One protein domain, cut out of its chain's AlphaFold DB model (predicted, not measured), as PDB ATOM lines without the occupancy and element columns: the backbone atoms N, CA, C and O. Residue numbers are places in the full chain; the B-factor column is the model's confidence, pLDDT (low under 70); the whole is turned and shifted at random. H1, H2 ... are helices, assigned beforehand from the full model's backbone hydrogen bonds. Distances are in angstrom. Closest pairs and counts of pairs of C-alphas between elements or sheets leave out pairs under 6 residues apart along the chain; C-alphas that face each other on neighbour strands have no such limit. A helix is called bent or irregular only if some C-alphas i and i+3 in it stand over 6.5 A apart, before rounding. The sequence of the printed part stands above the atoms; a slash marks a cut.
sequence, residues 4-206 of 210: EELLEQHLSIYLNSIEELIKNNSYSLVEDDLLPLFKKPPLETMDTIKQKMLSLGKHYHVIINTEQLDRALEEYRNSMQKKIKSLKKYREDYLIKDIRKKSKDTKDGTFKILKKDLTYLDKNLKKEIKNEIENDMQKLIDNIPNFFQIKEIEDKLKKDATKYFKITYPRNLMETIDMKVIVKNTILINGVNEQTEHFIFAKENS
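Overview. This is residues 4 to 206 of the 210 residues of an uncharacterized protein of Clostridium sp. CAG:451 (UniProt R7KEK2). This is a long, slender bundle of helices set lengthwise in four columns: H1 followed by H2, then H3, H4 and the long H6, which bends into H6a and H6b but runs nearly straight. H1, H3, H4 and H6 make the four sides in turn, with the short H5 near the end where residues 148 to 154 loop round. The 203 printed residues include six named helices, H1 to H6 in chain order, and no named strand: the class is all helix. The whole is loose, with a radius of gyration of the C-alphas of 22.8 A, and a rod spanning 80 by 26 by 20 A.

Arrangement. Start at H6, residues 155 to 204, the hub, touching four other helices. By its hydrogen bonds it was assigned as one helix, but it is bent, with C-alphas 166 and 169 7.1 A apart; its arms are H6a, residues 155 to 166, and H6b, residues 169 to 204, at a shallow tilt of 5 degrees. H1, residues 4 to 38, touches H6b, opposite ways at a shallow tilt of 16 degrees; their closest C-alphas, Ile 18 and Val 192, are 6.1 A apart. H4, residues 115 to 142, touches H6b, closest at the C-alphas of Ile 133 and Pro 170, 6.7 A. H3, residues 66 to 104, forms a helical hairpin with H4, opposite ways at a shallow tilt of 17 degrees; the C-alphas of Tyr 76 and Asp 136 are closest, at 5.9 A. H3 also touches H1, closest at the C-alphas of Phe 38 and Arg 77, 5.2 A. Among the pairs that stay apart are H1 and H4, and H3 and H6b. H2, residues 47 to 59, only just touches H6a, with 3 pairs of C-alphas within 8 A, through residues 53 to 56 alone; Leu 56 and Leu 157 are closest, at 7.0 A. H5, residues 144 to 147, touches H3 through residues 66 to 69 of H3 alone, closest at the C-alphas of Leu 69 and Phe 147, 5.4 A. Every O i to N i+4 pair is within hydrogen-bond range in H2, H6a and H6b; the figures are 25 of 31 in H1, 33 of 35 in H3 and 21 of 24 in H4, and H5 is too short for such a pair.

Along the chain. Find C-alpha 4 at (-12.932, 21.922, -24.883); from there H1 runs 50.2 A to C-alpha 38, only just irregular, with C-alphas 32 and 35 6.6 A apart. H2 measures 18.2 A and H3 57.2 A. H4, 39.8 A, is irregular, with C-alphas 117 and 120 7.2 A apart, and has a kink of 30 degrees near residue 122. H5 measures 5.3 A and H6a 15.9 A. H6b runs 53.0 A to C-alpha 204 at (-8.545, 32.445, -15.416).

Size, cuts and confidence. Look to Lys 151 and Ser 206 for the two C-alphas farthest apart, 80.1 A. The printed part has no cut; the link from H4 to H5 is tight, the others are short. Mean pLDDT of the printed part is 91.8, and residues 41 to 46 are under 70.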
ATOM      1  N   GLU A   4     -13.495  23.146 -25.471       76.88
ATOM      2  CA  GLU A   4     -12.932  21.922 -24.883       76.88
ATOM      3  C   GLU A   4     -11.629  21.480 -25.574       76.88
ATOM      4  O   GLU A   4     -10.653  21.178 -24.896       76.88
ATOM      5  N   GLU A   5     -11.564  21.536 -26.909       81.06
ATOM      6  CA  GLU A   5     -10.357  21.184 -27.678       81.06
ATOM      7  C   GLU A   5      -9.202  22.154 -27.382       81.06
ATOM      8  O   GLU A   5      -8.043  21.747 -27.323       81.06
ATOM      9  N   LEU A   6      -9.504  23.443 -27.173       80.94
ATOM     10  CA  LEU A   6      -8.495  24.442 -26.810       80.94
ATOM     11  C   LEU A   6      -7.963  24.204 -25.387       80.94
ATOM     12  O   LEU A   6      -6.754  24.275 -25.164       80.94
ATOM     13  N   LEU A   7      -8.839  23.890 -24.430       81.50
ATOM     14  CA  LEU A   7      -8.441  23.591 -23.053       81.50
ATOM     15  C   LEU A   7      -7.581  22.321 -22.974       81.50
ATOM     16  O   LEU A   7      -6.569  22.308 -22.270       81.50
ATOM     17  N   GLU A   8      -7.933  21.276 -23.726       85.44
ATOM     18  CA  GLU A   8      -7.139  20.046 -23.829       85.44
ATOM     19  C   GLU A   8      -5.749  20.304 -24.424       85.44
ATOM     20  O   GLU A   8      -4.748  19.793 -23.912       85.44
ATOM     21  N   GLN A   9      -5.659  21.139 -25.465       85.81
ATOM     22  CA  GLN A   9      -4.375  21.551 -26.041       85.81
ATOM     23  C   GLN A   9      -3.518  22.312 -25.026       85.81
ATOM     24  O   GLN A   9      -2.338  21.996 -24.857       85.81
ATOM     25  N   HIS A  10      -4.102  23.270 -24.306       86.50
ATOM     26  CA  HIS A  10      -3.395  24.020 -23.267       86.50
ATOM     27  C   HIS A  10      -2.915  23.116 -22.124       86.50
ATOM     28  O   HIS A  10      -1.773  23.248 -21.679       86.50
ATOM     29  N   LEU A  11      -3.742  22.166 -21.676       89.56
ATOM     30  CA  LEU A  11      -3.357  21.189 -20.657       89.56
ATOM     31  C   LEU A  11      -2.216  20.286 -21.152       89.56
ATOM     32  O   LEU A  11      -1.283  19.999 -20.401       89.56
ATOM     33  N   SER A  12      -2.249  19.872 -22.421       91.00
ATOM     34  CA  SER A  12      -1.171  19.088 -23.031       91.00
ATOM     35  C   SER A  12       0.152  19.857 -23.059       91.00
ATOM     36  O   SER A  12       1.186  19.301 -22.693       91.00
ATOM     37  N   ILE A  13       0.127  21.143 -23.425       91.50
ATOM     38  CA  ILE A  13       1.313  22.013 -23.417       91.50
ATOM     39  C   ILE A  13       1.889  22.133 -22.002       91.50
ATOM     40  O   ILE A  13       3.092  21.956 -21.819       91.50
ATOM     41  N   TYR A  14       1.034  22.367 -21.004       93.69
ATOM     42  CA  TYR A  14       1.425  22.421 -19.595       93.69
ATOM     43  C   TYR A  14       2.080  21.114 -19.115       93.69
ATOM     44  O   TYR A  14       3.133  21.134 -18.481       93.69
ATOM     45  N   LEU A  15       1.506  19.955 -19.448       94.56
ATOM     46  CA  LEU A  15       2.096  18.672 -19.058       94.56
ATOM     47  C   LEU A  15       3.432  18.417 -19.762       94.56
ATOM     48  O   LEU A  15       4.375  17.940 -19.130       94.56
ATOM     49  N   ASN A  16       3.539  18.772 -21.043       95.31
ATOM     50  CA  ASN A  16       4.779  18.628 -21.801       95.31
ATOM     51  C   ASN A  16       5.900  19.516 -21.242       95.31
ATOM     52  O   ASN A  16       7.034  19.046 -21.133       95.31
ATOM     53  N   SER A  17       5.598  20.757 -20.836       95.69
ATOM     54  CA  SER A  17       6.601  21.655 -20.244       95.69
ATOM     55  C   SER A  17       7.122  21.122 -18.907       95.69
ATOM     56  O   SER A  17       8.328  21.149 -18.653       95.69
ATOM     57  N   ILE A  18       6.249  20.546 -18.074       97.00
ATOM     58  CA  ILE A  18       6.657  19.890 -16.826       97.00
ATOM     59  C   ILE A  18       7.512  18.648 -17.108       97.00
ATOM     60  O   ILE A  18       8.525  18.437 -16.437       97.00
ATOM     61  N   GLU A  19       7.142  17.813 -18.082       97.12
ATOM     62  CA  GLU A  19       7.948  16.642 -18.455       97.12
ATOM     63  C   GLU A  19       9.347  17.036 -18.944       97.12
ATOM     64  O   GLU A  19      10.332  16.376 -18.606       97.12
ATOM     65  N   GLU A  20       9.455  18.121 -19.710       97.38
ATOM     66  CA  GLU A  20      10.738  18.676 -20.135       97.38
ATOM     67  C   GLU A  20      11.552  19.199 -18.946       97.38
ATOM     68  O   GLU A  20      12.737  18.883 -18.816       97.38
ATOM     69  N   LEU A  21      10.910  19.906 -18.013       97.50
ATOM     70  CA  LEU A  21      11.536  20.376 -16.779       97.50
ATOM     71  C   LEU A  21      12.089  19.205 -15.951       97.50
ATOM     72  O   LEU A  21      13.229  19.264 -15.484       97.50
ATOM     73  N   ILE A  22      11.340  18.105 -15.827       97.94
ATOM     74  CA  ILE A  22      11.795  16.875 -15.160       97.94
ATOM     75  C   ILE A  22      13.030  16.291 -15.850       97.94
ATOM     76  O   ILE A  22      13.987  15.922 -15.161       97.94
ATOM     77  N   LYS A  23      13.030  16.199 -17.185       97.94
ATOM     78  CA  LYS A  23      14.166  15.669 -17.958       97.94
ATOM     79  C   LYS A  23      15.405  16.541 -17.786       97.94
ATOM     80  O   LYS A  23      16.477  16.020 -17.488       97.94
ATOM     81  N   ASN A  24      15.256  17.860 -17.875       97.88
ATOM     82  CA  ASN A  24      16.354  18.811 -17.699       97.88
ATOM     83  C   ASN A  24      16.901  18.788 -16.265       97.88
ATOM     84  O   ASN A  24      18.114  18.739 -16.056       97.88
ATOM     85  N   ASN A  25      16.025  18.736 -15.258       98.00
ATOM     86  CA  ASN A  25      16.427  18.610 -13.857       98.00
ATOM     87  C   ASN A  25      17.151  17.283 -13.579       98.00
ATOM     88  O   ASN A  25      18.169  17.270 -12.888       98.00
ATOM     89  N   SER A  26      16.650  16.176 -14.133       97.81
ATOM     90  CA  SER A  26      17.240  14.843 -13.968       97.81
ATOM     91  C   SER A  26      18.573  14.715 -14.698       97.81
ATOM     92  O   SER A  26      19.512  14.147 -14.142       97.81
ATOM     93  N   TYR A  27      18.680  15.291 -15.900       97.81
ATOM     94  CA  TYR A  27      19.948  15.459 -16.602       97.81
ATOM     95  C   TYR A  27      20.931  16.212 -15.714       97.81
ATOM     96  O   TYR A  27      21.999  15.687 -15.427       97.81
ATOM     97  N   SER A  28      20.551  17.388 -15.214       97.31
ATOM     98  CA  SER A  28      21.480  18.230 -14.470       97.31
ATOM     99  C   SER A  28      21.918  17.606 -13.141       97.31
ATOM    100  O   SER A  28      23.089  17.676 -12.781       97.31
ATOM    101  N   LEU A  29      21.024  16.907 -12.431       97.38
ATOM    102  CA  LEU A  29      21.409  16.134 -11.246       97.38
ATOM    103  C   LEU A  29      22.432  15.036 -11.583       97.38
ATOM    104  O   LEU A  29      23.367  14.797 -10.826       97.38
ATOM    105  N   VAL A  30      22.259  14.317 -12.689       96.56
ATOM    106  CA  VAL A  30      23.110  13.158 -12.984       96.56
ATOM    107  C   VAL A  30      24.401  13.557 -13.690       96.56
ATOM    108  O   VAL A  30      25.478  13.162 -13.249       96.56
ATOM    109  N   GLU A  31      24.305  14.321 -14.770       94.88
ATOM    110  CA  GLU A  31      25.419  14.658 -15.658       94.88
ATOM    111  C   GLU A  31      26.306  15.773 -15.107       94.88
ATOM    112  O   GLU A  31      27.533  15.646 -15.178       94.88
ATOM    113  N   ASP A  32      25.703  16.806 -14.512       93.75
ATOM    114  CA  ASP A  32      26.432  17.990 -14.039       93.75
ATOM    115  C   ASP A  32      26.839  17.867 -12.565       93.75
ATOM    116  O   ASP A  32      27.870  18.391 -12.156       93.75
ATOM    117  N   ASP A  33      26.047  17.159 -11.759       93.69
ATOM    118  CA  ASP A  33      26.212  17.143 -10.304       93.69
ATOM    119  C   ASP A  33      26.856  15.849  -9.785       93.69
ATOM    120  O   ASP A  33      27.825  15.900  -9.022       93.69
ATOM    121  N   LEU A  34      26.322  14.682 -10.165       94.31
ATOM    122  CA  LEU A  34      26.746  13.394  -9.604       94.31
ATOM    123  C   LEU A  34      27.889  12.737 -10.383       94.31
ATOM    124  O   LEU A  34      28.832  12.236  -9.773       94.31
ATOM    125  N   LEU A  35      27.839  12.715 -11.717       93.44
ATOM    126  CA  LEU A  35      28.893  12.096 -12.525       93.44
ATOM    127  C   LEU A  35      30.275  12.733 -12.341       93.44
ATOM    128  O   LEU A  35      31.252  11.979 -12.304       93.44
ATOM    129  N   PRO A  36      30.413  14.065 -12.199       91.81
ATOM    130  CA  PRO A  36      31.722  14.685 -12.006       91.81
ATOM    131  C   PRO A  36      32.450  14.254 -10.731       91.81
ATOM    132  O   PRO A  36      33.680  14.317 -10.695       91.81
ATOM    133  N   LEU A  37      31.734  13.721  -9.733       90.69
ATOM    134  CA  LEU A  37      32.330  13.112  -8.536       90.69
ATOM    135  C   LEU A  37      33.214  11.893  -8.872       90.69
ATOM    136  O   LEU A  37      34.095  11.534  -8.093       90.69
ATOM    137  N   PHE A  38      32.999  11.272 -10.038       90.50
ATOM    138  CA  PHE A  38      33.645  10.025 -10.459       90.50
ATOM    139  C   PHE A  38      34.404  10.133 -11.794       90.50
ATOM    140  O   PHE A  38      34.911   9.123 -12.287       90.50
ATOM    141  N   LYS A  39      34.486  11.324 -12.408       84.94
ATOM    142  CA  LYS A  39      35.286  11.570 -13.628       84.94
ATOM    143  C   LYS A  39      36.757  11.845 -13.275       84.94
ATOM    144  O   LYS A  39      37.089  12.061 -12.115       84.94
ATOM    145  N   LYS A  40      37.656  11.800 -14.268       77.38
ATOM    146  CA  LYS A  40      39.080  12.157 -14.115       77.38
ATOM    147  C   LYS A  40      39.387  13.476 -14.860       77.38
ATOM    148  O   LYS A  40      39.019  13.566 -16.030       77.38
ATOM    149  N   PRO A  41      40.105  14.435 -14.240       64.88
ATOM    150  CA  PRO A  41      40.313  14.524 -12.796       64.88
ATOM    151  C   PRO A  41      38.957  14.706 -12.091       64.88
ATOM    152  O   PRO A  41      38.051  15.318 -12.661       64.88
ATOM    153  N   PRO A  42      38.774  14.140 -10.892       61.00
ATOM    154  CA  PRO A  42      37.540  14.351 -10.158       61.00
ATOM    155  C   PRO A  42      37.524  15.800  -9.698       61.00
ATOM    156  O   PRO A  42      38.458  16.235  -9.031       61.00
ATOM    157  N   LEU A  43      36.485  16.548 -10.067       56.34
ATOM    158  CA  LEU A  43      36.429  17.976  -9.753       56.34
ATOM    159  C   LEU A  43      36.330  18.232  -8.233       56.34
ATOM    160  O   LEU A  43      36.761  19.291  -7.792       56.34
ATOM    161  N   GLU A  44      35.813  17.279  -7.432       54.84
ATOM    162  CA  GLU A  44      35.481  17.537  -6.013       54.84
ATOM    163  C   GLU A  44      35.865  16.443  -4.977       54.84
ATOM    164  O   GLU A  44      36.206  16.803  -3.854       54.84
ATOM    165  N   THR A  45      35.832  15.127  -5.262       58.00
ATOM    166  CA  THR A  45      35.812  14.112  -4.165       58.00
ATOM    167  C   THR A  45      36.861  13.001  -4.210       58.00
ATOM    168  O   THR A  45      37.343  12.580  -3.159       58.00
ATOM    169  N   MET A  46      37.246  12.484  -5.374       59.97
ATOM    170  CA  MET A  46      38.041  11.246  -5.432       59.97
ATOM    171  C   MET A  46      39.553  11.415  -5.197       59.97
ATOM    172  O   MET A  46      40.215  10.449  -4.805       59.97
ATOM    173  N   ASP A  47      40.105  12.618  -5.374       70.00
ATOM    174  CA  ASP A  47      41.513  12.902  -5.042       70.00
ATOM    175  C   ASP A  47      41.803  12.690  -3.550       70.00
ATOM    176  O   ASP A  47      42.924  12.347  -3.168       70.00
ATOM    177  N   THR A  48      40.765  12.752  -2.712       83.75
ATOM    178  CA  THR A  48      40.860  12.469  -1.278       83.75
ATOM    179  C   THR A  48      41.318  11.040  -0.986       83.75
ATOM    180  O   THR A  48      42.042  10.832  -0.015       83.75
ATOM    181  N   ILE A  49      40.966  10.046  -1.819       88.69
ATOM    182  CA  ILE A  49      41.437   8.667  -1.623       88.69
ATOM    183  C   ILE A  49      42.941   8.586  -1.860       88.69
ATOM    184  O   ILE A  49      43.663   8.081  -1.001       88.69
ATOM    185  N   LYS A  50      43.429   9.103  -2.995       88.38
ATOM    186  CA  LYS A  50      44.866   9.092  -3.303       88.38
ATOM    187  C   LYS A  50      45.656   9.859  -2.250       88.38
ATOM    188  O   LYS A  50      46.634   9.334  -1.725       88.38
ATOM    189  N   GLN A  51      45.199  11.056  -1.886       89.69
ATOM    190  CA  GLN A  51      45.811  11.866  -0.834       89.69
ATOM    191  C   GLN A  51      45.829  11.137   0.511       89.69
ATOM    192  O   GLN A  51      46.846  11.153   1.208       89.69
ATOM    193  N   LYS A  52      44.739  10.451   0.876       93.31
ATOM    194  CA  LYS A  52      44.690   9.682   2.118       93.31
ATOM    195  C   LYS A  52      45.648   8.502   2.092       93.31
ATOM    196  O   LYS A  52      46.345   8.293   3.084       93.31
ATOM    197  N   MET A  53      45.699   7.750   0.993       92.81
ATOM    198  CA  MET A  53      46.651   6.652   0.853       92.81
ATOM    199  C   MET A  53      48.077   7.190   0.975       92.81
ATOM    200  O   MET A  53      48.810   6.698   1.826       92.81
ATOM    201  N   LEU A  54      48.436   8.263   0.253       91.88
ATOM    202  CA  LEU A  54      49.746   8.937   0.345       91.88
ATOM    203  C   LEU A  54      50.083   9.375   1.773       91.88
ATOM    204  O   LEU A  54      51.201   9.163   2.241       91.88
ATOM    205  N   SER A  55      49.112   9.942   2.489       94.25
ATOM    206  CA  SER A  55      49.266  10.315   3.895       94.25
ATOM    207  C   SER A  55      49.553   9.106   4.788       94.25
ATOM    208  O   SER A  55      50.400   9.214   5.674       94.25
ATOM    209  N   LEU A  56      48.890   7.968   4.558       94.56
ATOM    210  CA  LEU A  56      49.162   6.729   5.287       94.56
ATOM    211  C   LEU A  56      50.546   6.173   4.933       94.56
ATOM    212  O   LEU A  56      51.319   5.891   5.841       94.56
ATOM    213  N   GLY A  57      50.908   6.109   3.650       92.44
ATOM    214  CA  GLY A  57      52.248   5.693   3.225       92.44
ATOM    215  C   GLY A  57      53.342   6.524   3.899       92.44
ATOM    216  O   GLY A  57      54.261   5.976   4.499       92.44
ATOM    217  N   LYS A  58      53.183   7.855   3.934       93.44
ATOM    218  CA  LYS A  58      54.107   8.747   4.650       93.44
ATOM    219  C   LYS A  58      54.144   8.479   6.157       93.44
ATOM    220  O   LYS A  58      55.227   8.473   6.730       93.44
ATOM    221  N   HIS A  59      52.987   8.291   6.795       94.81
ATOM    222  CA  HIS A  59      52.903   8.074   8.243       94.81
ATOM    223  C   HIS A  59      53.586   6.775   8.686       94.81
ATOM    224  O   HIS A  59      54.220   6.757   9.735       94.81
ATOM    225  N   TYR A  60      53.479   5.724   7.874       93.62
ATOM    226  CA  TYR A  60      54.048   4.403   8.151       93.62
ATOM    227  C   TYR A  60      55.392   4.159   7.448       93.62
ATOM    228  O   TYR A  60      55.904   3.050   7.484       93.62
ATOM    229  N   HIS A  61      55.980   5.179   6.813       92.50
ATOM    230  CA  HIS A  61      57.249   5.081   6.075       92.50
ATOM    231  C   HIS A  61      57.256   4.020   4.958       92.50
ATOM    232  O   HIS A  61      58.270   3.374   4.700       92.50
ATOM    233  N   VAL A  62      56.131   3.878   4.255       92.81
ATOM    234  CA  VAL A  62      55.946   2.928   3.156       92.81
ATOM    235  C   VAL A  62      55.696   3.639   1.826       92.81
ATOM    236  O   VAL A  62      54.914   4.588   1.737       92.81
ATOM    237  N   ILE A  63      56.326   3.135   0.762       91.31
ATOM    238  CA  ILE A  63      56.118   3.608  -0.609       91.31
ATOM    239  C   ILE A  63      54.804   3.051  -1.163       91.31
ATOM    240  O   ILE A  63      54.490   1.870  -1.010       91.31
ATOM    241  N   ILE A  64      54.039   3.901  -1.843       92.56
ATOM    242  CA  ILE A  64      52.783   3.512  -2.487       92.56
ATOM    243  C   ILE A  64      53.047   2.925  -3.862       92.56
ATOM    244  O   ILE A  64      53.774   3.499  -4.669       92.56
ATOM    245  N   ASN A  65      52.376   1.818  -4.151       93.31
ATOM    246  CA  ASN A  65      52.247   1.297  -5.496       93.31
ATOM    247  C   ASN A  65      51.157   2.080  -6.246       93.31
ATOM    248  O   ASN A  65      49.978   1.719  -6.244       93.31
ATOM    249  N   THR A  66      51.558   3.197  -6.853       88.81
ATOM    250  CA  THR A  66      50.639   4.118  -7.535       88.81
ATOM    251  C   THR A  66      49.945   3.480  -8.730       88.81
ATOM    252  O   THR A  66      48.802   3.820  -9.000       88.81
ATOM    253  N   GLU A  67      50.584   2.533  -9.418       91.75
ATOM    254  CA  GLU A  67      49.976   1.834 -10.555       91.75
ATOM    255  C   GLU A  67      48.802   0.952 -10.119       91.75
ATOM    256  O   GLU A  67      47.730   1.000 -10.725       91.75
ATOM    257  N   GLN A  68      48.984   0.175  -9.045       93.50
ATOM    258  CA  GLN A  68      47.923  -0.682  -8.506       93.50
ATOM    259  C   GLN A  68      46.781   0.145  -7.919       93.50
ATOM    260  O   GLN A  68      45.612  -0.150  -8.169       93.50
ATOM    261  N   LEU A  69      47.112   1.216  -7.191       92.19
ATOM    262  CA  LEU A  69      46.109   2.135  -6.667       92.19
ATOM    263  C   LEU A  69      45.320   2.801  -7.804       92.19
ATOM    264  O   LEU A  69      44.095   2.843  -7.755       92.19
ATOM    265  N   ASP A  70      45.991   3.285  -8.848       91.25
ATOM    266  CA  ASP A  70      45.333   3.948  -9.974       91.25
ATOM    267  C   ASP A  70      44.414   3.004 -10.744       91.25
ATOM    268  O   ASP A  70      43.305   3.407 -11.097       91.25
ATOM    269  N   ARG A  71      44.829   1.748 -10.945       93.12
ATOM    270  CA  ARG A  71      43.992   0.717 -11.566       93.12
ATOM    271  C   ARG A  71      42.727   0.456 -10.748       93.12
ATOM    272  O   ARG A  71      41.629   0.538 -11.292       93.12
ATOM    273  N   ALA A  72      42.872   0.218  -9.444       93.56
ATOM    274  CA  ALA A  72      41.740  -0.054  -8.559       93.56
ATOM    275  C   ALA A  72      40.771   1.140  -8.471       93.56
ATOM    276  O   ALA A  72      39.550   0.974  -8.452       93.56
ATOM    277  N   LEU A  73      41.301   2.368  -8.472       91.62
ATOM    278  CA  LEU A  73      40.479   3.578  -8.498       91.62
ATOM    279  C   LEU A  73      39.767   3.784  -9.833       91.62
ATOM    280  O   LEU A  73      38.658   4.314  -9.841       91.62
ATOM    281  N   GLU A  74      40.367   3.387 -10.951       92.25
ATOM    282  CA  GLU A  74      39.725   3.477 -12.263       92.25
ATOM    283  C   GLU A  74      38.570   2.475 -12.397       92.25
ATOM    284  O   GLU A  74      37.505   2.817 -12.911       92.25
ATOM    285  N   GLU A  75      38.724   1.264 -11.858       93.44
ATOM    286  CA  GLU A  75      37.636   0.281 -11.774       93.44
ATOM    287  C   GLU A  75      36.458   0.811 -10.947       93.44
ATOM    288  O   GLU A  75      35.314   0.782 -11.408       93.44
ATOM    289  N   TYR A  76      36.747   1.380  -9.772       93.25
ATOM    290  CA  TYR A  76      35.750   2.050  -8.937       93.25
ATOM    291  C   TYR A  76      35.032   3.185  -9.685       93.25
ATOM    292  O   TYR A  76      33.802   3.259  -9.672       93.25
ATOM    293  N   ARG A  77      35.771   4.051 -10.394       91.56
ATOM    294  CA  ARG A  77      35.177   5.137 -11.197       91.56
ATOM    295  C   ARG A  77      34.206   4.611 -12.230       91.56
ATOM    296  O   ARG A  77      33.087   5.107 -12.327       91.56
ATOM    297  N   ASN A  78      34.637   3.629 -13.009       93.88
ATOM    298  CA  ASN A  78      33.842   3.095 -14.105       93.88
ATOM    299  C   ASN A  78      32.560   2.433 -13.590       93.88
ATOM    300  O   ASN A  78      31.485   2.640 -14.163       93.88
ATOM    301  N   SER A  79      32.666   1.708 -12.476       95.56
ATOM    302  CA  SER A  79      31.531   1.110 -11.772       95.56
ATOM    303  C   SER A  79      30.520   2.173 -11.321       95.56
ATOM    304  O   SER A  79      29.363   2.170 -11.761       95.56
ATOM    305  N   MET A  80      30.977   3.180 -10.569       94.94
ATOM    306  CA  MET A  80      30.119   4.269 -10.098       94.94
ATOM    307  C   MET A  80      29.502   5.074 -11.239       94.94
ATOM    308  O   MET A  80      28.304   5.350 -11.214       94.94
ATOM    309  N   GLN A  81      30.266   5.425 -12.275       94.81
ATOM    310  CA  GLN A  81      29.733   6.162 -13.424       94.81
ATOM    311  C   GLN A  81      28.613   5.387 -14.126       94.81
ATOM    312  O   GLN A  81      27.595   5.975 -14.499       94.81
ATOM    313  N   LYS A  82      28.769   4.068 -14.287       95.69
ATOM    314  CA  LYS A  82      27.729   3.210 -14.863       95.69
ATOM    315  C   LYS A  82      26.472   3.221 -13.996       95.69
ATOM    316  O   LYS A  82      25.372   3.394 -14.525       95.69
ATOM    317  N   LYS A  83      26.629   3.087 -12.676       96.50
ATOM    318  CA  LYS A  83      25.507   3.129 -11.736       96.50
ATOM    319  C   LYS A  83      24.789   4.473 -11.780       96.50
ATOM    320  O   LYS A  83      23.582   4.500 -12.002       96.50
ATOM    321  N   ILE A  84      25.516   5.579 -11.647       95.81
ATOM    322  CA  ILE A  84      24.957   6.934 -11.635       95.81
ATOM    323  C   ILE A  84      24.196   7.244 -12.933       95.81
ATOM    324  O   ILE A  84      23.071   7.737 -12.866       95.81
ATOM    325  N   LYS A  85      24.726   6.864 -14.104       95.44
ATOM    326  CA  LYS A  85      24.023   7.029 -15.393       95.44
ATOM    327  C   LYS A  85      22.660   6.338 -15.420       95.44
ATOM    328  O   LYS A  85      21.697   6.897 -15.940       95.44
ATOM    329  N   SER A  86      22.550   5.142 -14.834       95.06
ATOM    330  CA  SER A  86      21.275   4.410 -14.782       95.06
ATOM    331  C   SER A  86      20.201   5.113 -13.941       95.06
ATOM    332  O   SER A  86      19.009   4.963 -14.214       95.06
ATOM    333  N   LEU A  87      20.605   5.929 -12.959       94.94
ATOM    334  CA  LEU A  87      19.677   6.612 -12.057       94.94
ATOM    335  C   LEU A  87      18.918   7.754 -12.734       94.94
ATOM    336  O   LEU A  87      17.819   8.078 -12.287       94.94
ATOM    337  N   LYS A  88      19.454   8.324 -13.823       96.00
ATOM    338  CA  LYS A  88      18.766   9.359 -14.608       96.00
ATOM    339  C   LYS A  88      17.423   8.847 -15.109       96.00
ATOM    340  O   LYS A  88      16.385   9.408 -14.775       96.00
ATOM    341  N   LYS A  89      17.456   7.732 -15.844       94.69
ATOM    342  CA  LYS A  89      16.254   7.117 -16.407       94.69
ATOM    343  C   LYS A  89      15.280   6.693 -15.309       94.69
ATOM    344  O   LYS A  89      14.095   6.974 -15.406       94.69
ATOM    345  N   TYR A  90      15.786   6.091 -14.232       95.00
ATOM    346  CA  TYR A  90      14.960   5.731 -13.077       95.00
ATOM    347  C   TYR A  90      14.209   6.939 -12.492       95.00
ATOM    348  O   TYR A  90      13.012   6.854 -12.220       95.00
ATOM    349  N   ARG A  91      14.906   8.068 -12.311       96.38
ATOM    350  CA  ARG A  91      14.325   9.306 -11.786       96.38
ATOM    351  C   ARG A  91      13.283   9.894 -12.738       96.38
ATOM    352  O   ARG A  91      12.200  10.247 -12.278       96.38
ATOM    353  N   GLU A  92      13.591   9.972 -14.031       97.06
ATOM    354  CA  GLU A  92      12.668  10.456 -15.066       97.06
ATOM    355  C   GLU A  92      11.388   9.615 -15.105       97.06
ATOM    356  O   GLU A  92      10.293  10.157 -14.962       97.06
ATOM    357  N   ASP A  93      11.527   8.290 -15.208       96.06
ATOM    358  CA  ASP A  93      10.398   7.360 -15.277       96.06
ATOM    359  C   ASP A  93       9.507   7.464 -14.027       96.06
ATOM    360  O   ASP A  93       8.277   7.452 -14.131       96.06
ATOM    361  N   TYR A  94      10.110   7.599 -12.839       96.25
ATOM    362  CA  TYR A  94       9.373   7.762 -11.585       96.25
ATOM    363  C   TYR A  94       8.584   9.076 -11.552       96.25
ATOM    364  O   TYR A  94       7.380   9.063 -11.292       96.25
ATOM    365  N   LEU A  95       9.251  10.202 -11.821       96.56
ATOM    366  CA  LEU A  95       8.649  11.533 -11.730       96.56
ATOM    367  C   LEU A  95       7.560  11.733 -12.784       96.56
ATOM    368  O   LEU A  95       6.471  12.180 -12.440       96.56
ATOM    369  N   ILE A  96       7.811  11.341 -14.039       96.00
ATOM    370  CA  ILE A  96       6.829  11.443 -15.132       96.00
ATOM    371  C   ILE A  96       5.584  10.612 -14.808       96.00
ATOM    372  O   ILE A  96       4.452  11.065 -14.990       96.00
ATOM    373  N   LYS A  97       5.769   9.393 -14.287       95.12
ATOM    374  CA  LYS A  97       4.648   8.550 -13.868       95.12
ATOM    375  C   LYS A  97       3.835   9.200 -12.746       95.12
ATOM    376  O   LYS A  97       2.606   9.139 -12.793       95.12
ATOM    377  N   ASP A  98       4.500   9.800 -11.762       93.81
ATOM    378  CA  ASP A  98       3.839  10.452 -10.629       93.81
ATOM    379  C   ASP A  98       3.022  11.673 -11.069       93.81
ATOM    380  O   ASP A  98       1.833  11.754 -10.759       93.81
ATOM    381  N   ILE A  99       3.596  12.568 -11.880       93.62
ATOM    382  CA  ILE A  99       2.881  13.768 -12.342       93.62
ATOM    383  C   ILE A  99       1.685  13.435 -13.238       93.62
ATOM    384  O   ILE A  99       0.625  14.041 -13.104       93.62
ATOM    385  N   ARG A 100       1.807  12.425 -14.110       93.06
ATOM    386  CA  ARG A 100       0.705  11.991 -14.980       93.06
ATOM    387  C   ARG A 100      -0.432  11.400 -14.165       93.06
ATOM    388  O   ARG A 100      -1.592  11.552 -14.536       93.06
ATOM    389  N   LYS A 101      -0.108  10.713 -13.067       93.06
ATOM    390  CA  LYS A 101      -1.109  10.227 -12.122       93.06
ATOM    391  C   LYS A 101      -1.774  11.401 -11.397       93.06
ATOM    392  O   LYS A 101      -2.992  11.500 -11.440       93.06
ATOM    393  N   LYS A 102      -0.987  12.318 -10.822       92.19
ATOM    394  CA  LYS A 102      -1.499  13.511 -10.126       92.19
ATOM    395  C   LYS A 102      -2.430  14.339 -11.012       92.19
ATOM    396  O   LYS A 102      -3.507  14.695 -10.561       92.19
ATOM    397  N   SER A 103      -2.061  14.576 -12.271       91.44
ATOM    398  CA  SER A 103      -2.904  15.306 -13.224       91.44
ATOM    399  C   SER A 103      -4.275  14.641 -13.407       91.44
ATOM    400  O   SER A 103      -5.299  15.308 -13.300       91.44
ATOM    401  N   LYS A 104      -4.323  13.311 -13.563       90.50
ATOM    402  CA  LYS A 104      -5.587  12.556 -13.679       90.50
ATOM    403  C   LYS A 104      -6.441  12.576 -12.412       90.50
ATOM    404  O   LYS A 104      -7.659  12.464 -12.506       90.50
ATOM    405  N   ASP A 105      -5.810  12.698 -11.247       90.50
ATOM    406  CA  ASP A 105      -6.491  12.710  -9.949       90.50
ATOM    407  C   ASP A 105      -7.130  14.086  -9.635       90.50
ATOM    408  O   ASP A 105      -7.842  14.229  -8.638       90.50
ATOM    409  N   THR A 106      -6.906  15.101 -10.479       88.88
ATOM    410  CA  THR A 106      -7.428  16.469 -10.312       88.88
ATOM    411  C   THR A 106      -8.471  16.826 -11.365       88.88
ATOM    412  O   THR A 106      -8.407  16.365 -12.501       88.88
ATOM    413  N   LYS A 107      -9.451  17.661 -10.992       82.12
ATOM    414  CA  LYS A 107     -10.576  18.022 -11.877       82.12
ATOM    415  C   LYS A 107     -10.147  18.842 -13.094       82.12
ATOM    416  O   LYS A 107     -10.762  18.734 -14.145       82.12
ATOM    417  N   ASP A 108      -9.142  19.687 -12.928       82.75
ATOM    418  CA  ASP A 108      -8.639  20.630 -13.925       82.75
ATOM    419  C   ASP A 108      -7.268  20.226 -14.490       82.75
ATOM    420  O   ASP A 108      -6.701  20.960 -15.296       82.75
ATOM    421  N   GLY A 109      -6.741  19.068 -14.078       85.38
ATOM    422  CA  GLY A 109      -5.462  18.532 -14.537       85.38
ATOM    423  C   GLY A 109      -4.223  19.156 -13.883       85.38
ATOM    424  O   GLY A 109      -3.107  18.714 -14.186       85.38
ATOM    425  N   THR A 110      -4.395  20.152 -13.006       90.56
ATOM    426  CA  THR A 110      -3.310  20.916 -12.376       90.56
ATOM    427  C   THR A 110      -2.862  20.288 -11.059       90.56
ATOM    428  O   THR A 110      -3.622  19.624 -10.364       90.56
ATOM    429  N   PHE A 111      -1.594  20.464 -10.685       92.56
ATOM    430  CA  PHE A 111      -1.070  19.890  -9.445       92.56
ATOM    431  C   PHE A 111       0.136  20.666  -8.927       92.56
ATOM    432  O   PHE A 111       0.819  21.364  -9.670       92.56
ATOM    433  N   LYS A 112       0.431  20.486  -7.638       92.50
ATOM    434  CA  LYS A 112       1.680  20.934  -7.018       92.50
ATOM    435  C   LYS A 112       2.496  19.736  -6.548       92.50
ATOM    436  O   LYS A 112       1.935  18.720  -6.119       92.50
ATOM    437  N   ILE A 113       3.817  19.863  -6.609       92.62
ATOM    438  CA  ILE A 113       4.744  18.899  -6.010       92.62
ATOM    439  C   ILE A 113       5.193  19.442  -4.659       92.62
ATOM    440  O   ILE A 113       5.561  20.610  -4.512       92.62
ATOM    441  N   LEU A 114       5.164  18.576  -3.653       92.25
ATOM    442  CA  LEU A 114       5.617  18.864  -2.301       92.25
ATOM    443  C   LEU A 114       6.852  18.029  -1.976       92.25
ATOM    444  O   LEU A 114       7.027  16.921  -2.476       92.25
ATOM    445  N   LYS A 115       7.671  18.502  -1.031       91.88
ATOM    446  CA  LYS A 115       8.860  17.766  -0.563       91.88
ATOM    447  C   LYS A 115       8.541  16.322  -0.157       91.88
ATOM    448  O   LYS A 115       9.316  15.415  -0.441       91.88
ATOM    449  N   LYS A 116       7.378  16.100   0.472       92.50
ATOM    450  CA  LYS A 116       6.934  14.763   0.892       92.50
ATOM    451  C   LYS A 116       6.774  13.789  -0.283       92.50
ATOM    452  O   LYS A 116       7.076  12.613  -0.099       92.50
ATOM    453  N   ASP A 117       6.386  14.282  -1.461       90.88
ATOM    454  CA  ASP A 117       6.169  13.474  -2.668       90.88
ATOM    455  C   ASP A 117       7.490  12.878  -3.190       90.88
ATOM    456  O   ASP A 117       7.508  11.789  -3.755       90.88
ATOM    457  N   LEU A 118       8.621  13.542  -2.925       94.75
ATOM    458  CA  LEU A 118       9.947  13.106  -3.375       94.75
ATOM    459  C   LEU A 118      10.659  12.175  -2.384       94.75
ATOM    460  O   LEU A 118      11.643  11.530  -2.737       94.75
ATOM    461  N   THR A 119      10.150  12.039  -1.156       92.81
ATOM    462  CA  THR A 119      10.813  11.291  -0.069       92.81
ATOM    463  C   THR A 119      11.154   9.851  -0.460       92.81
ATOM    464  O   THR A 119      12.230   9.345  -0.135       92.81
ATOM    465  N   TYR A 120      10.231   9.169  -1.143       93.44
ATOM    466  CA  TYR A 120      10.420   7.777  -1.546       93.44
ATOM    467  C   TYR A 120      11.474   7.642  -2.650       93.44
ATOM    468  O   TYR A 120      12.358   6.788  -2.557       93.44
ATOM    469  N   LEU A 121      11.406   8.518  -3.655       94.94
ATOM    470  CA  LEU A 121      12.390   8.605  -4.727       94.94
ATOM    471  C   LEU A 121      13.793   8.853  -4.160       94.94
ATOM    472  O   LEU A 121      14.717   8.103  -4.465       94.94
ATOM    473  N   ASP A 122      13.932   9.838  -3.273       94.25
ATOM    474  CA  ASP A 122      15.210  10.204  -2.660       94.25
ATOM    475  C   ASP A 122      15.802   9.061  -1.847       94.25
ATOM    476  O   ASP A 122      16.991   8.755  -1.957       94.25
ATOM    477  N   LYS A 123      14.968   8.396  -1.042       94.62
ATOM    478  CA  LYS A 123      15.392   7.249  -0.239       94.62
ATOM    479  C   LYS A 123      15.942   6.131  -1.124       94.62
ATOM    480  O   LYS A 123      16.978   5.557  -0.790       94.62
ATOM    481  N   ASN A 124      15.276   5.836  -2.237       95.25
ATOM    482  CA  ASN A 124      15.716   4.788  -3.153       95.25
ATOM    483  C   ASN A 124      16.975   5.186  -3.922       95.25
ATOM    484  O   ASN A 124      17.921   4.405  -3.943       95.25
ATOM    485  N   LEU A 125      17.037   6.404  -4.471       95.50
ATOM    486  CA  LEU A 125      18.235   6.920  -5.142       95.50
ATOM    487  C   LEU A 125      19.462   6.824  -4.227       95.50
ATOM    488  O   LEU A 125      20.476   6.237  -4.600       95.50
ATOM    489  N   LYS A 126      19.349   7.329  -2.992       94.75
ATOM    490  CA  LYS A 126      20.440   7.281  -2.008       94.75
ATOM    491  C   LYS A 126      20.827   5.852  -1.644       94.75
ATOM    492  O   LYS A 126      22.013   5.571  -1.496       94.75
ATOM    493  N   LYS A 127      19.852   4.949  -1.502       95.81
ATOM    494  CA  LYS A 127      20.106   3.534  -1.207       95.81
ATOM    495  C   LYS A 127      20.889   2.862  -2.334       95.81
ATOM    496  O   LYS A 127      21.870   2.181  -2.060       95.81
ATOM    497  N   GLU A 128      20.489   3.080  -3.583       96.25
ATOM    498  CA  GLU A 128      21.149   2.496  -4.752       96.25
ATOM    499  C   GLU A 128      22.598   2.974  -4.901       96.25
ATOM    500  O   GLU A 128      23.480   2.165  -5.178       96.25
ATOM    501  N   ILE A 129      22.859   4.264  -4.670       96.19
ATOM    502  CA  ILE A 129      24.222   4.817  -4.679       96.19
ATOM    503  C   ILE A 129      25.037   4.239  -3.518       96.19
ATOM    504  O   ILE A 129      26.160   3.783  -3.721       96.19
ATOM    505  N   LYS A 130      24.473   4.228  -2.305       96.19
ATOM    506  CA  LYS A 130      25.157   3.726  -1.111       96.19
ATOM    507  C   LYS A 130      25.589   2.268  -1.275       96.19
ATOM    508  O   LYS A 130      26.730   1.952  -0.964       96.19
ATOM    509  N   ASN A 131      24.706   1.413  -1.787       96.25
ATOM    510  CA  ASN A 131      25.016   0.003  -2.018       96.25
ATOM    511  C   ASN A 131      26.185  -0.167  -3.001       96.25
ATOM    512  O   ASN A 131      27.063  -0.992  -2.769       96.25
ATOM    513  N   GLU A 132      26.217   0.620  -4.081       96.56
ATOM    514  CA  GLU A 132      27.317   0.572  -5.050       96.56
ATOM    515  C   GLU A 132      28.643   1.015  -4.419       96.56
ATOM    516  O   GLU A 132      29.654   0.328  -4.554       96.56
ATOM    517  N   ILE A 133      28.620   2.109  -3.647       95.12
ATOM    518  CA  ILE A 133      29.794   2.589  -2.910       95.12
ATOM    519  C   ILE A 133      30.295   1.508  -1.951       95.12
ATOM    520  O   ILE A 133      31.485   1.225  -1.938       95.12
ATOM    521  N   GLU A 134      29.422   0.898  -1.148       94.56
ATOM    522  CA  GLU A 134      29.817  -0.139  -0.187       94.56
ATOM    523  C   GLU A 134      30.452  -1.352  -0.884       94.56
ATOM    524  O   GLU A 134      31.507  -1.821  -0.450       94.56
ATOM    525  N   ASN A 135      29.869  -1.802  -1.999       95.25
ATOM    526  CA  ASN A 135      30.406  -2.905  -2.796       95.25
ATOM    527  C   ASN A 135      31.791  -2.582  -3.367       95.25
ATOM    528  O   ASN A 135      32.710  -3.397  -3.271       95.25
ATOM    529  N   ASP A 136      31.967  -1.397  -3.948       95.06
ATOM    530  CA  ASP A 136      33.247  -1.020  -4.541       95.06
ATOM    531  C   ASP A 136      34.315  -0.698  -3.490       95.06
ATOM    532  O   ASP A 136      35.487  -1.028  -3.678       95.06
ATOM    533  N   MET A 137      33.934  -0.124  -2.346       94.81
ATOM    534  CA  MET A 137      34.861   0.077  -1.231       94.81
ATOM    535  C   MET A 137      35.359  -1.251  -0.670       94.81
ATOM    536  O   MET A 137      36.525  -1.332  -0.291       94.81
ATOM    537  N   GLN A 138      34.530  -2.299  -0.649       95.62
ATOM    538  CA  GLN A 138      34.988  -3.628  -0.242       95.62
ATOM    539  C   GLN A 138      36.086  -4.150  -1.181       95.62
ATOM    540  O   GLN A 138      37.124  -4.598  -0.700       95.62
ATOM    541  N   LYS A 139      35.937  -3.973  -2.502       95.38
ATOM    542  CA  LYS A 139      36.984  -4.331  -3.482       95.38
ATOM    543  C   LYS A 139      38.286  -3.558  -3.254       95.38
ATOM    544  O   LYS A 139      39.371  -4.108  -3.435       95.38
ATOM    545  N   LEU A 140      38.203  -2.283  -2.860       94.62
ATOM    546  CA  LEU A 140      39.388  -1.496  -2.501       94.62
ATOM    547  C   LEU A 140      40.032  -2.000  -1.205       94.62
ATOM    548  O   LEU A 140      41.254  -2.085  -1.136       94.62
ATOM    549  N   ILE A 141      39.226  -2.356  -0.200       95.75
ATOM    550  CA  ILE A 141      39.700  -2.912   1.075       95.75
ATOM    551  C   ILE A 141      40.461  -4.220   0.846       95.75
ATOM    552  O   ILE A 141      41.559  -4.390   1.377       95.75
ATOM    553  N   ASP A 142      39.915  -5.106   0.016       94.56
ATOM    554  CA  ASP A 142      40.528  -6.398  -0.299       94.56
ATOM    555  C   ASP A 142      41.874  -6.224  -1.032       94.56
ATOM    556  O   ASP A 142      42.792  -7.024  -0.856       94.56
ATOM    557  N   ASN A 143      42.031  -5.125  -1.779       94.00
ATOM    558  CA  ASN A 143      43.247  -4.778  -2.514       94.00
ATOM    559  C   ASN A 143      44.261  -3.921  -1.738       94.00
ATOM    560  O   ASN A 143      45.346  -3.667  -2.264       94.00
ATOM    561  N   ILE A 144      43.974  -3.512  -0.492       93.94
ATOM    562  CA  ILE A 144      44.886  -2.695   0.335       93.94
ATOM    563  C   ILE A 144      46.340  -3.206   0.336       93.94
ATOM    564  O   ILE A 144      47.236  -2.375   0.169       93.94
ATOM    565  N   PRO A 145      46.623  -4.517   0.501       91.44
ATOM    566  CA  PRO A 145      48.000  -5.014   0.514       91.44
ATOM    567  C   PRO A 145      48.785  -4.672  -0.760       91.44
ATOM    568  O   PRO A 145      49.986  -4.440  -0.694       91.44
ATOM    569  N   ASN A 146      48.102  -4.572  -1.904       93.00
ATOM    570  CA  ASN A 146      48.718  -4.288  -3.200       93.00
ATOM    571  C   ASN A 146      49.003  -2.796  -3.418       93.00
ATOM    572  O   ASN A 146      49.730  -2.441  -4.344       93.00
ATOM    573  N   PHE A 147      48.443  -1.910  -2.587       94.00
ATOM    574  CA  PHE A 147      48.641  -0.462  -2.704       94.00
ATOM    575  C   PHE A 147      49.975   0.009  -2.128       94.00
ATOM    576  O   PHE A 147      50.349   1.164  -2.324       94.00
ATOM    577  N   PHE A 148      50.711  -0.860  -1.444       92.31
ATOM    578  CA  PHE A 148      51.953  -0.529  -0.763       92.31
ATOM    579  C   PHE A 148      53.077  -1.457  -1.237       92.31
ATOM    580  O   PHE A 148      52.876  -2.655  -1.404       92.31
ATOM    581  N   GLN A 149      54.273  -0.916  -1.469       89.69
ATOM    582  CA  GLN A 149      55.443  -1.678  -1.925       89.69
ATOM    583  C   GLN A 149      56.157  -2.355  -0.744       89.69
ATOM    584  O   GLN A 149      57.307  -2.051  -0.436       89.69
ATOM    585  N   ILE A 150      55.457  -3.254  -0.052       87.56
ATOM    586  CA  ILE A 150      55.956  -3.981   1.127       87.56
ATOM    587  C   ILE A 150      55.581  -5.456   1.053       87.56
ATOM    588  O   ILE A 150      54.566  -5.818   0.465       87.56
ATOM    589  N   LYS A 151      56.410  -6.314   1.659       81.00
ATOM    590  CA  LYS A 151      56.156  -7.763   1.713       81.00
ATOM    591  C   LYS A 151      54.989  -8.114   2.632       81.00
ATOM    592  O   LYS A 151      54.218  -9.010   2.319       81.00
ATOM    593  N   GLU A 152      54.878  -7.409   3.753       85.31
ATOM    594  CA  GLU A 152      53.844  -7.628   4.756       85.31
ATOM    595  C   GLU A 152      53.354  -6.274   5.261       85.31
ATOM    596  O   GLU A 152      54.158  -5.388   5.554       85.31
ATOM    597  N   ILE A 153      52.035  -6.099   5.299       87.00
ATOM    598  CA  ILE A 153      51.405  -4.852   5.721       87.00
ATOM    599  C   ILE A 153      51.207  -4.843   7.229       87.00
ATOM    600  O   ILE A 153      50.617  -5.766   7.781       87.00
ATOM    601  N   GLU A 154      51.644  -3.771   7.890       89.88
ATOM    602  CA  GLU A 154      51.352  -3.587   9.309       89.88
ATOM    603  C   GLU A 154      49.835  -3.591   9.554       89.88
ATOM    604  O   GLU A 154      49.079  -2.854   8.907       89.88
ATOM    605  N   ASP A 155      49.381  -4.359  10.548       91.19
ATOM    606  CA  ASP A 155      47.962  -4.461  10.910       91.19
ATOM    607  C   ASP A 155      47.322  -3.094  11.167       91.19
ATOM    608  O   ASP A 155      46.169  -2.844  10.805       91.19
ATOM    609  N   LYS A 156      48.085  -2.176  11.771       93.88
ATOM    610  CA  LYS A 156      47.622  -0.819  12.070       93.88
ATOM    611  C   LYS A 156      47.388  -0.010  10.789       93.88
ATOM    612  O   LYS A 156      46.338   0.617  10.669       93.88
ATOM    613  N   LEU A 157      48.305  -0.086   9.819       93.62
ATOM    614  CA  LEU A 157      48.150   0.545   8.505       93.62
ATOM    615  C   LEU A 157      46.922  -0.015   7.774       93.62
ATOM    616  O   LEU A 157      46.074   0.749   7.303       93.62
ATOM    617  N   LYS A 158      46.776  -1.346   7.742       94.00
ATOM    618  CA  LYS A 158      45.618  -2.010   7.128       94.00
ATOM    619  C   LYS A 158      44.309  -1.570   7.784       94.00
ATOM    620  O   LYS A 158      43.342  -1.258   7.084       94.00
ATOM    621  N   LYS A 159      44.270  -1.501   9.118       95.94
ATOM    622  CA  LYS A 159      43.097  -1.063   9.889       95.94
ATOM    623  C   LYS A 159      42.722   0.388   9.591       95.94
ATOM    624  O   LYS A 159      41.541   0.674   9.393       95.94
ATOM    625  N   ASP A 160      43.699   1.285   9.512       96.25
ATOM    626  CA  ASP A 160      43.461   2.705   9.240       96.25
ATOM    627  C   ASP A 160      42.980   2.949   7.804       96.25
ATOM    628  O   ASP A 160      42.017   3.696   7.595       96.25
ATOM    629  N   ALA A 161      43.574   2.265   6.821       95.62
ATOM    630  CA  ALA A 161      43.092   2.271   5.439       95.62
ATOM    631  C   ALA A 161      41.665   1.703   5.340       95.62
ATOM    632  O   ALA A 161      40.781   2.325   4.749       95.62
ATOM    633  N   THR A 162      41.399   0.576   6.006       96.81
ATOM    634  CA  THR A 162      40.069  -0.055   6.034       96.81
ATOM    635  C   THR A 162      39.018   0.867   6.647       96.81
ATOM    636  O   THR A 162      37.935   1.035   6.092       96.81
ATOM    637  N   LYS A 163      39.327   1.518   7.776       97.19
ATOM    638  CA  LYS A 163      38.430   2.487   8.422       97.19
ATOM    639  C   LYS A 163      38.098   3.652   7.491       97.19
ATOM    640  O   LYS A 163      36.960   4.127   7.479       97.19
ATOM    641  N   TYR A 164      39.074   4.117   6.716       96.19
ATOM    642  CA  TYR A 164      38.849   5.187   5.755       96.19
ATOM    643  C   TYR A 164      37.866   4.768   4.656       96.19
ATOM    644  O   TYR A 164      36.849   5.442   4.485       96.19
ATOM    645  N   PHE A 165      38.113   3.634   3.993       95.56
ATOM    646  CA  PHE A 165      37.252   3.120   2.921       95.56
ATOM    647  C   PHE A 165      35.863   2.700   3.402       95.56
ATOM    648  O   PHE A 165      34.888   2.905   2.692       95.56
ATOM    649  N   LYS A 166      35.746   2.154   4.615       95.00
ATOM    650  CA  LYS A 166      34.469   1.651   5.138       95.00
ATOM    651  C   LYS A 166      33.579   2.735   5.743       95.00
ATOM    652  O   LYS A 166      32.362   2.593   5.747       95.00
ATOM    653  N   ILE A 167      34.172   3.786   6.314       94.62
ATOM    654  CA  ILE A 167      33.432   4.764   7.128       94.62
ATOM    655  C   ILE A 167      33.614   6.179   6.594       94.62
ATOM    656  O   ILE A 167      32.638   6.850   6.275       94.62
ATOM    657  N   THR A 168      34.859   6.651   6.532       94.25
ATOM    658  CA  THR A 168      35.128   8.088   6.361       94.25
ATOM    659  C   THR A 168      34.764   8.553   4.959       94.25
ATOM    660  O   THR A 168      34.011   9.510   4.806       94.25
ATOM    661  N   TYR A 169      35.270   7.858   3.942       93.31
ATOM    662  CA  TYR A 169      35.039   8.236   2.556       93.31
ATOM    663  C   TYR A 169      33.564   8.079   2.140       93.31
ATOM    664  O   TYR A 169      32.995   9.069   1.672       93.31
ATOM    665  N   PRO A 170      32.885   6.933   2.384       94.19
ATOM    666  CA  PRO A 170      31.471   6.787   2.035       94.19
ATOM    667  C   PRO A 170      30.574   7.818   2.709       94.19
ATOM    668  O   PRO A 170      29.679   8.352   2.061       94.19
ATOM    669  N   ARG A 171      30.816   8.131   3.988       94.75
ATOM    670  CA  ARG A 171      30.022   9.129   4.713       94.75
ATOM    671  C   ARG A 171      30.128  10.505   4.056       94.75
ATOM    672  O   ARG A 171      29.103  11.079   3.708       94.75
ATOM    673  N   ASN A 172      31.349  10.988   3.835       92.75
ATOM    674  CA  ASN A 172      31.579  12.312   3.256       92.75
ATOM    675  C   ASN A 172      31.025  12.410   1.819       92.75
ATOM    676  O   ASN A 172      30.442  13.422   1.425       92.75
ATOM    677  N   LEU A 173      31.169  11.337   1.031       93.62
ATOM    678  CA  LEU A 173      30.604  11.270  -0.314       93.62
ATOM    679  C   LEU A 173      29.069  11.298  -0.278       93.62
ATOM    680  O   LEU A 173      28.452  12.046  -1.034       93.62
ATOM    681  N   MET A 174      28.443  10.530   0.617       95.12
ATOM    682  CA  MET A 174      26.985  10.508   0.754       95.12
ATOM    683  C   MET A 174      26.416  11.843   1.239       95.12
ATOM    684  O   MET A 174      25.348  12.225   0.771       95.12
ATOM    685  N   GLU A 175      27.117  12.573   2.110       94.75
ATOM    686  CA  GLU A 175      26.742  13.940   2.506       94.75
ATOM    687  C   GLU A 175      26.731  14.887   1.297       94.75
ATOM    688  O   GLU A 175      25.765  15.621   1.091       94.75
ATOM    689  N   THR A 176      27.757  14.811   0.444       93.56
ATOM    690  CA  THR A 176      27.844  15.607  -0.793       93.56
ATOM    691  C   THR A 176      26.699  15.276  -1.756       93.56
ATOM    692  O   THR A 176      26.049  16.167  -2.300       93.56
ATOM    693  N   ILE A 177      26.422  13.983  -1.949       94.94
ATOM    694  CA  ILE A 177      25.333  13.504  -2.808       94.94
ATOM    695  C   ILE A 177      23.975  13.958  -2.267       94.94
ATOM    696  O   ILE A 177      23.125  14.388  -3.045       94.94
ATOM    697  N   ASP A 178      23.770  13.896  -0.950       95.50
ATOM    698  CA  ASP A 178      22.531  14.344  -0.316       95.50
ATOM    699  C   ASP A 178      22.260  15.823  -0.612       95.50
ATOM    700  O   ASP A 178      21.188  16.171  -1.106       95.50
ATOM    701  N   MET A 179      23.263  16.683  -0.416       95.88
ATOM    702  CA  MET A 179      23.133  18.114  -0.700       95.88
ATOM    703  C   MET A 179      22.739  18.379  -2.157       95.88
ATOM    704  O   MET A 179      21.796  19.131  -2.403       95.88
ATOM    705  N   LYS A 180      23.401  17.727  -3.124       95.69
ATOM    706  CA  LYS A 180      23.084  17.891  -4.555       95.69
ATOM    707  C   LYS A 180      21.654  17.433  -4.880       95.69
ATOM    708  O   LYS A 180      20.915  18.147  -5.558       95.69
ATOM    709  N   VAL A 181      21.210  16.299  -4.324       96.44
ATOM    710  CA  VAL A 181      19.826  15.810  -4.483       96.44
ATOM    711  C   VAL A 181      18.813  16.799  -3.899       96.44
ATOM    712  O   VAL A 181      17.831  17.122  -4.569       96.44
ATOM    713  N   ILE A 182      19.054  17.320  -2.691       96.00
ATOM    714  CA  ILE A 182      18.173  18.308  -2.049       96.00
ATOM    715  C   ILE A 182      18.033  19.552  -2.928       96.00
ATOM    716  O   ILE A 182      16.910  19.971  -3.208       96.00
ATOM    717  N   VAL A 183      19.149  20.115  -3.398       96.81
ATOM    718  CA  VAL A 183      19.145  21.325  -4.234       96.81
ATOM    719  C   VAL A 183      18.354  21.098  -5.521       96.81
ATOM    720  O   VAL A 183      17.461  21.885  -5.843       96.81
ATOM    721  N   LYS A 184      18.607  19.996  -6.239       97.00
ATOM    722  CA  LYS A 184      17.894  19.702  -7.493       97.00
ATOM    723  C   LYS A 184      16.412  19.433  -7.268       97.00
ATOM    724  O   LYS A 184      15.600  19.855  -8.090       97.00
ATOM    725  N   ASN A 185      16.037  18.807  -6.156       96.62
ATOM    726  CA  ASN A 185      14.636  18.622  -5.785       96.62
ATOM    727  C   ASN A 185      13.933  19.943  -5.476       96.62
ATOM    728  O   ASN A 185      12.798  20.131  -5.901       96.62
ATOM    729  N   THR A 186      14.591  20.867  -4.779       97.19
ATOM    730  CA  THR A 186      14.033  22.201  -4.522       97.19
ATOM    731  C   THR A 186      13.802  22.964  -5.824       97.19
ATOM    732  O   THR A 186      12.726  23.525  -6.011       97.19
ATOM    733  N   ILE A 187      14.766  22.930  -6.749       97.50
ATOM    734  CA  ILE A 187      14.621  23.553  -8.074       97.50
ATOM    735  C   ILE A 187      13.446  22.934  -8.840       97.50
ATOM    736  O   ILE A 187      12.634  23.662  -9.403       97.50
ATOM    737  N   LEU A 188      13.324  21.601  -8.825       97.62
ATOM    738  CA  LEU A 188      12.216  20.890  -9.466       97.62
ATOM    739  C   LEU A 188      10.860  21.307  -8.883       97.62
ATOM    740  O   LEU A 188       9.955  21.641  -9.634       97.62
ATOM    741  N   ILE A 189      10.726  21.299  -7.554       97.19
ATOM    742  CA  ILE A 189       9.488  21.678  -6.860       97.19
ATOM    743  C   ILE A 189       9.060  23.090  -7.254       97.19
ATOM    744  O   ILE A 189       7.904  23.297  -7.619       97.19
ATOM    745  N   ASN A 190       9.988  24.046  -7.193       97.19
ATOM    746  CA  ASN A 190       9.690  25.438  -7.506       97.19
ATOM    747  C   ASN A 190       9.292  25.593  -8.975       97.19
ATOM    748  O   ASN A 190       8.245  26.163  -9.252       97.19
ATOM    749  N   GLY A 191      10.071  25.013  -9.890       96.75
ATOM    750  CA  GLY A 191       9.800  25.109 -11.319       96.75
ATOM    751  C   GLY A 191       8.464  24.479 -11.715       96.75
ATOM    752  O   GLY A 191       7.722  25.067 -12.491       96.75
ATOM    753  N   VAL A 192       8.103  23.325 -11.147       96.19
ATOM    754  CA  VAL A 192       6.789  22.715 -11.410       96.19
ATOM    755  C   VAL A 192       5.658  23.577 -10.859       96.19
ATOM    756  O   VAL A 192       4.703  23.847 -11.578       96.19
ATOM    757  N   ASN A 193       5.766  24.041  -9.614       95.38
ATOM    758  CA  ASN A 193       4.707  24.838  -8.995       95.38
ATOM    759  C   ASN A 193       4.510  26.193  -9.696       95.38
ATOM    760  O   ASN A 193       3.372  26.633  -9.825       95.38
ATOM    761  N   GLU A 194       5.586  26.813 -10.187       95.44
ATOM    762  CA  GLU A 194       5.535  28.032 -11.002       95.44
ATOM    763  C   GLU A 194       4.816  27.788 -12.339       95.44
ATOM    764  O   GLU A 194       3.928  28.551 -12.713       95.44
ATOM    765  N   GLN A 195       5.121  26.686 -13.037       93.62
ATOM    766  CA  GLN A 195       4.408  26.316 -14.269       93.62
ATOM    767  C   GLN A 195       2.910  26.089 -14.024       93.62
ATOM    768  O   GLN A 195       2.080  26.498 -14.837       93.62
ATOM    769  N   THR A 196       2.553  25.484 -12.889       93.44
ATOM    770  CA  THR A 196       1.154  25.320 -12.480       93.44
ATOM    771  C   THR A 196       0.467  26.665 -12.270       93.44
ATOM    772  O   THR A 196      -0.652  26.864 -12.738       93.44
ATOM    773  N   GLU A 197       1.126  27.603 -11.593       92.75
ATOM    774  CA  GLU A 197       0.581  28.940 -11.339       92.75
ATOM    775  C   GLU A 197       0.402  29.738 -12.634       92.75
ATOM    776  O   GLU A 197      -0.653  30.340 -12.834       92.75
ATOM    777  N   HIS A 198       1.360  29.666 -13.561       90.50
ATOM    778  CA  HIS A 198       1.230  30.278 -14.885       90.50
ATOM    779  C   HIS A 198       0.063  29.698 -15.690       90.50
ATOM    780  O   HIS A 198      -0.673  30.452 -16.330       90.50
ATOM    781  N   PHE A 199      -0.138  28.379 -15.643       90.81
ATOM    782  CA  PHE A 199      -1.264  27.738 -16.320       90.81
ATOM    783  C   PHE A 199      -2.612  28.194 -15.747       90.81
ATOM    784  O   PHE A 199      -3.504  28.567 -16.510       90.81
ATOM    785  N   ILE A 200      -2.753  28.205 -14.416       89.56
ATOM    786  CA  ILE A 200      -3.979  28.656 -13.740       89.56
ATOM    787  C   ILE A 200      -4.264  30.119 -14.087       89.56
ATOM    788  O   ILE A 200      -5.367  30.437 -14.524       89.56
ATOM    789  N   PHE A 201      -3.257  30.990 -13.985       87.94
ATOM    790  CA  PHE A 201      -3.399  32.406 -14.313       87.94
ATOM    791  C   PHE A 201      -3.853  32.621 -15.762       87.94
ATOM    792  O   PHE A 201      -4.789  33.382 -16.012       87.94
ATOM    793  N   ALA A 202      -3.223  31.930 -16.717       86.31
ATOM    794  CA  ALA A 202      -3.585  32.021 -18.128       86.31
ATOM    795  C   ALA A 202      -5.010  31.518 -18.391       86.31
ATOM    796  O   ALA A 202      -5.713  32.093 -19.213       86.31
ATOM    797  N   LYS A 203      -5.449  30.471 -17.688       84.50
ATOM    798  CA  LYS A 203      -6.814  29.947 -17.793       84.50
ATOM    799  C   LYS A 203      -7.853  30.931 -17.249       84.50
ATOM    800  O   LYS A 203      -8.875  31.127 -17.890       84.50
ATOM    801  N   GLU A 204      -7.598  31.542 -16.093       85.06
ATOM    802  CA  GLU A 204      -8.545  32.445 -15.416       85.06
ATOM    803  C   GLU A 204      -8.684  33.817 -16.088       85.06
ATOM    804  O   GLU A 204      -9.720  34.460 -15.950       85.06
ATOM    805  N   ASN A 205      -7.651  34.281 -16.798       82.50
ATOM    806  CA  ASN A 205      -7.595  35.640 -17.356       82.50
ATOM    807  C   ASN A 205      -7.672  35.678 -18.890       82.50
ATOM    808  O   ASN A 205      -7.492  36.734 -19.496       82.50
ATOM    809  N   SER A 206      -7.892  34.534 -19.533       75.19
ATOM    810  CA  SER A 206      -7.978  34.448 -20.988       75.19
ATOM    811  C   SER A 206      -9.429  34.378 -21.444       75.19
ATOM    812  O   SER A 206     -10.109  33.380 -21.223       75.19
TER     813      SER A 206